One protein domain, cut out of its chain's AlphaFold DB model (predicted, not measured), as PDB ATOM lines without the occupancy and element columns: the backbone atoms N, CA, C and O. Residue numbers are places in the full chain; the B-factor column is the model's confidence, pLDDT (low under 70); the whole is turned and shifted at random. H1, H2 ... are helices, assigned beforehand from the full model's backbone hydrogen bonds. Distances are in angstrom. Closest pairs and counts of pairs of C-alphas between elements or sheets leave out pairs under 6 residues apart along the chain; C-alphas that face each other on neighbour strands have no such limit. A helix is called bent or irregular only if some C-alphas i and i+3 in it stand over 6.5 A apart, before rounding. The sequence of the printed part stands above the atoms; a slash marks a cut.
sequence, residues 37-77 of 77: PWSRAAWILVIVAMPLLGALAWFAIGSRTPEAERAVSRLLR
ATOM      1  N   PRO A  37     137.808  89.695 173.606       89.69
ATOM      2  CA  PRO A  37     137.620  90.836 174.510       89.69
ATOM      3  C   PRO A  37     137.711  92.193 173.804       89.69
ATOM      4  O   PRO A  37     136.880  93.069 174.030       89.69
ATOM      5  N   TRP A  38     138.662  92.334 172.877       93.31
ATOM      6  CA  TRP A  38     138.821  93.554 172.086       93.31
ATOM      7  C   TRP A  38     137.640  93.836 171.158       93.31
ATOM      8  O   TRP A  38     137.178  94.972 171.075       93.31
ATOM      9  N   SER A  39     137.108  92.808 170.498       92.56
ATOM     10  CA  SER A  39     135.929  92.953 169.642       92.56
ATOM     11  C   SER A  39     134.698  93.343 170.459       92.56
ATOM     12  O   SER A  39     133.915  94.182 170.024       92.56
ATOM     13  N   ARG A  40     134.548  92.792 171.671       92.00
ATOM     14  CA  ARG A  40     133.474  93.169 172.599       92.00
ATOM     15  C   ARG A  40     133.561  94.645 172.989       92.00
ATOM     16  O   ARG A  40     132.566  95.357 172.888       92.00
ATOM     17  N   ALA A  41     134.745  95.100 173.402       93.00
ATOM     18  CA  ALA A  41     134.973  96.490 173.784       93.00
ATOM     19  C   ALA A  41     134.704  97.456 172.620       93.00
ATOM     20  O   ALA A  41     134.045  98.472 172.818       93.00
ATOM     21  N   ALA A  42     135.140  97.109 171.404       95.75
ATOM     22  CA  ALA A  42     134.883  97.909 170.210       95.75
ATOM     23  C   ALA A  42     133.379  98.054 169.925       95.75
ATOM     24  O   ALA A  42     132.908  99.163 169.692       95.75
ATOM     25  N   TRP A  43     132.607  96.967 170.003       95.50
ATOM     26  CA  TRP A  43     131.157  97.024 169.791       95.50
ATOM     27  C   TRP A  43     130.427  97.853 170.848       95.50
ATOM     28  O   TRP A  43     129.569  98.665 170.503       95.50
ATOM     29  N   ILE A  44     130.789  97.687 172.123       93.81
ATOM     30  CA  ILE A  44     130.242  98.509 173.212       93.81
ATOM     31  C   ILE A  44     130.560  99.985 172.958       93.81
ATOM     32  O   ILE A  44     129.668 100.829 173.036       93.81
ATOM     33  N   LEU A  45     131.811 100.291 172.605       95.00
ATOM     34  CA  LEU A  45     132.245 101.652 172.323       95.00
ATOM     35  C   LEU A  45     131.461 102.259 171.159       95.00
ATOM     36  O   LEU A  45     131.002 103.383 171.282       95.00
ATOM     37  N   VAL A  46     131.260 101.525 170.062       95.56
ATOM     38  CA  VAL A  46     130.484 102.007 168.907       95.56
ATOM     39  C   VAL A  46     129.057 102.368 169.316       95.56
ATOM     40  O   VAL A  46     128.596 103.459 168.990       95.56
ATOM     41  N   ILE A  47     128.376 101.495 170.063       94.50
ATOM     42  CA  ILE A  47     126.985 101.714 170.488       94.50
ATOM     43  C   ILE A  47     126.859 102.932 171.407       94.50
ATOM     44  O   ILE A  47     125.899 103.690 171.290       94.50
ATOM     45  N   VAL A  48     127.822 103.137 172.307       91.38
ATOM     46  CA  VAL A  48     127.794 104.241 173.278       91.38
ATOM     47  C   VAL A  48     128.294 105.556 172.675       91.38
ATOM     48  O   VAL A  48     127.760 106.619 172.983       91.38
ATOM     49  N   ALA A  49     129.308 105.509 171.811       92.94
ATOM     50  CA  ALA A  49     129.937 106.698 171.248       92.94
ATOM     51  C   ALA A  49     129.152 107.280 170.070       92.94
ATOM     52  O   ALA A  49     129.124 108.496 169.920       92.94
ATOM     53  N   MET A  50     128.491 106.460 169.244       93.50
ATOM     54  CA  MET A  50     127.723 106.951 168.088       93.50
ATOM     55  C   MET A  50     126.683 108.032 168.430       93.50
ATOM     56  O   MET A  50     126.678 109.062 167.756       93.50
ATOM     57  N   PRO A  51     125.848 107.876 169.476       90.69
ATOM     58  CA  PRO A  51     124.904 108.915 169.891       90.69
ATOM     59  C   PRO A  51     125.598 110.238 170.240       90.69
ATOM     60  O   PRO A  51     125.140 111.311 169.847       90.69
ATOM     61  N   LEU A  52     126.742 110.158 170.927       92.75
ATOM     62  CA  LEU A  52     127.540 111.327 171.296       92.75
ATOM     63  C   LEU A  52     128.154 111.985 170.061       92.75
ATOM     64  O   LEU A  52     128.079 113.200 169.916       92.75
ATOM     65  N   LEU A  53     128.718 111.194 169.147       93.19
ATOM     66  CA  LEU A  53     129.288 111.690 167.897       93.19
ATOM     67  C   LEU A  53     128.228 112.363 167.021       93.19
ATOM     68  O   LEU A  53     128.510 113.408 166.448       93.19
ATOM     69  N   GLY A  54     127.009 111.822 166.959       91.06
ATOM     70  CA  GLY A  54     125.891 112.451 166.254       91.06
ATOM     71  C   GLY A  54     125.524 113.816 166.843       91.06
ATOM     72  O   GLY A  54     125.397 114.794 166.106       91.06
ATOM     73  N   ALA A  55     125.429 113.910 168.172       92.19
ATOM     74  CA  ALA A  55     125.178 115.179 168.854       92.19
ATOM     75  C   ALA A  55     126.324 116.185 168.643       92.19
ATOM     76  O   ALA A  55     126.087 117.351 168.330       92.19
ATOM     77  N   LEU A  56     127.576 115.735 168.748       93.06
ATOM     78  CA  LEU A  56     128.751 116.570 168.497       93.06
ATOM     79  C   LEU A  56     128.812 117.048 167.042       93.06
ATOM     80  O   LEU A  56     129.120 118.213 166.802       93.06
ATOM     81  N   ALA A  57     128.477 116.192 166.077       93.25
ATOM     82  CA  ALA A  57     128.401 116.559 164.667       93.25
ATOM     83  C   ALA A  57     127.332 117.634 164.424       93.25
ATOM     84  O   ALA A  57     127.576 118.596 163.691       93.25
ATOM     85  N   TRP A  58     126.178 117.528 165.092       91.12
ATOM     86  CA  TRP A  58     125.162 118.578 165.070       91.12
ATOM     87  C   TRP A  58     125.700 119.897 165.634       91.12
ATOM     88  O   TRP A  58     125.584 120.934 164.985       91.12
ATOM     89  N   PHE A  59     126.351 119.874 166.797       90.50
ATOM     90  CA  PHE A  59     126.902 121.092 167.393       90.50
ATOM     91  C   PHE A  59     128.021 121.722 166.561       90.50
ATOM     92  O   PHE A  59     128.106 122.947 166.498       90.50
ATOM     93  N   ALA A  60     128.856 120.917 165.905       90.50
ATOM     94  CA  ALA A  60     129.976 121.407 165.110       90.50
ATOM     95  C   ALA A  60     129.559 121.937 163.726       90.50
ATOM     96  O   ALA A  60     130.121 122.932 163.254       90.50
ATOM     97  N   ILE A  61     128.607 121.264 163.071       91.44
ATOM     98  CA  ILE A  61     128.247 121.499 161.664       91.44
ATOM     99  C   ILE A  61     126.800 121.979 161.550       91.44
ATOM    100  O   ILE A  61     126.547 123.046 160.994       91.44
ATOM    101  N   GLY A  62     125.854 121.208 162.089       78.81
ATOM    102  CA  GLY A  62     124.415 121.468 161.952       78.81
ATOM    103  C   GLY A  62     123.948 122.774 162.600       78.81
ATOM    104  O   GLY A  62     123.005 123.397 162.133       78.81
ATOM    105  N   SER A  63     124.640 123.253 163.630       84.06
ATOM    106  CA  SER A  63     124.353 124.555 164.239       84.06
ATOM    107  C   SER A  63     124.662 125.735 163.306       84.06
ATOM    108  O   SER A  63     124.059 126.797 163.445       84.06
ATOM    109  N   ARG A  64     125.575 125.555 162.340       82.88
ATOM    110  CA  ARG A  64     126.070 126.609 161.436       82.88
ATOM    111  C   ARG A  64     125.400 126.607 160.064       82.88
ATOM    112  O   ARG A  64     125.511 127.586 159.325       82.88
ATOM    113  N   THR A  65     124.691 125.539 159.702       84.69
ATOM    114  CA  THR A  65     124.010 125.435 158.403       84.69
ATOM    115  C   THR A  65     122.966 126.532 158.142       84.69
ATOM    116  O   THR A  65     122.940 127.012 157.008       84.69
ATOM    117  N   PRO A  66     122.176 127.036 159.121       86.50
ATOM    118  CA  PRO A  66     121.188 128.084 158.842       86.50
ATOM    119  C   PRO A  66     121.812 129.412 158.393       86.50
ATOM    120  O   PRO A  66     121.211 130.167 157.632       86.50
ATOM    121  N   GLU A  67     123.014 129.734 158.869       85.62
ATOM    122  CA  GLU A  67     123.720 130.961 158.490       85.62
ATOM    123  C   GLU A  67     124.293 130.859 157.077       85.62
ATOM    124  O   GLU A  67     124.145 131.788 156.279       85.62
ATOM    125  N   ALA A  68     124.874 129.704 156.743       82.69
ATOM    126  CA  ALA A  68     125.356 129.410 155.398       82.69
ATOM    127  C   ALA A  68     124.215 129.459 154.367       82.69
ATOM    128  O   ALA A  68     124.358 130.076 153.313       82.69
ATOM    129  N   GLU A  69     123.052 128.893 154.694       86.12
ATOM    130  CA  GLU A  69     121.868 128.907 153.828       86.12
ATOM    131  C   GLU A  69     121.343 130.334 153.581       86.12
ATOM    132  O   GLU A  69     121.031 130.719 152.449       86.12
ATOM    133  N   ARG A  70     121.329 131.178 154.621       88.06
ATOM    134  CA  ARG A  70     120.975 132.604 154.496       88.06
ATOM    135  C   ARG A  70     121.981 133.386 153.649       88.06
ATOM    136  O   ARG A  70     121.580 134.295 152.929       88.06
ATOM    137  N   ALA A  71     123.273 133.076 153.734       85.81
ATOM    138  CA  ALA A  71     124.295 133.738 152.927       85.81
ATOM    139  C   ALA A  71     124.168 133.371 151.439       85.81
ATOM    140  O   ALA A  71     124.181 134.255 150.586       85.81
ATOM    141  N   VAL A  72     123.967 132.088 151.132       88.00
ATOM    142  CA  VAL A  72     123.795 131.598 149.755       88.00
ATOM    143  C   VAL A  72     122.519 132.152 149.115       88.00
ATOM    144  O   VAL A  72     122.561 132.663 147.999       88.00
ATOM    145  N   SER A  73     121.392 132.120 149.828       91.75
ATOM    146  CA  SER A  73     120.110 132.639 149.322       91.75
ATOM    147  C   SER A  73     120.120 134.143 149.026       91.75
ATOM    148  O   SER A  73     119.383 134.591 148.153       91.75
ATOM    149  N   ARG A  74     120.970 134.926 149.706       90.25
ATOM    150  CA  ARG A  74     121.184 136.350 149.393       90.25
ATOM    151  C   ARG A  74     121.977 136.577 148.110       90.25
ATOM    152  O   ARG A  74     121.784 137.607 147.488       90.25
ATOM    153  N   LEU A  75     122.873 135.660 147.747       89.69
ATOM    154  CA  LEU A  75     123.691 135.763 146.532       89.69
ATOM    155  C   LEU A  75     122.932 135.317 145.275       89.69
ATOM    156  O   LEU A  75     123.298 135.702 144.171       89.69
ATOM    157  N   LEU A  76     121.903 134.484 145.447       89.56
ATOM    158  CA  LEU A  76     121.050 133.971 144.370       89.56
ATOM    159  C   LEU A  76     119.787 134.820 144.128       89.56
ATOM    160  O   LEU A  76     118.955 134.440 143.304       89.56
ATOM    161  N   ARG A  77     119.622 135.929 144.853       77.12
ATOM    162  CA  ARG A  77     118.552 136.917 144.671       77.12
ATOM    163  C   ARG A  77     119.138 138.184 144.064       77.12
ATOM    164  O   ARG A  77     118.438 138.773 143.216       77.12
TER     165      ARG A  77
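AT A GLANCE: This is residues 37 to 77 of the 77 residues of the protein "PLDc_N domain-containing protein" of Clavibacter michiganensis subsp. michiganensis (UniProt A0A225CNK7). One long helix, H1, kinked by 40 degrees near residue 51, is followed end to end by a short helix, H2, in a thin, gently arched rod with no second layer beside it. Neither helix folds back on the other, and residues 37 to 77 stand free along the whole length. The printed part has 41 residues with two named helices, H1 then H2, and no named strand; the class is all helix. It is extended, with a radius of gyration of the C-alphas of 17.5 A, and it spans 58 by 13 by 9 A.

HOW THE PARTS SIT: Begin with H1, residues 37 to 62, the longest helix, and look near residue 51 for its kink of 40 degrees. H1 is neither bent nor irregular, but only just: C-alphas 48 and 51 are 6.5 A apart. Past Gly 62, a tight link of 2 residues takes you to H2, residues 65 to 75. H1 and H2 meet only through their link. In the backbone of H2 you will find every O i to N i+4 pair within hydrogen-bond range, and in H1 20 of 22.

IN THESE COORDINATES: Find C-alpha 37 at (137.620, 90.836, 174.510); from there H1 runs 35.6 A to C-alpha 62 at (124.415, 121.468, 161.952). Then find C-alpha 65 of H2 at (124.010, 125.435, 158.403); its last C-alpha, that of Leu 75, is 15.7 A from it at (123.691, 135.763, 146.532).

THE WHOLE: Look to the two ends of the printed part for its greatest length: the C-alphas of Pro 37 and Arg 77, the two farthest apart, are 58.1 A from each other. Arg 77 is the chain's last residue. The printed part has no cut, and its one link between named helices is tight. In the B-factor column the mean pLDDT of the printed part of this model is 90.0, and no printed residue is under 70.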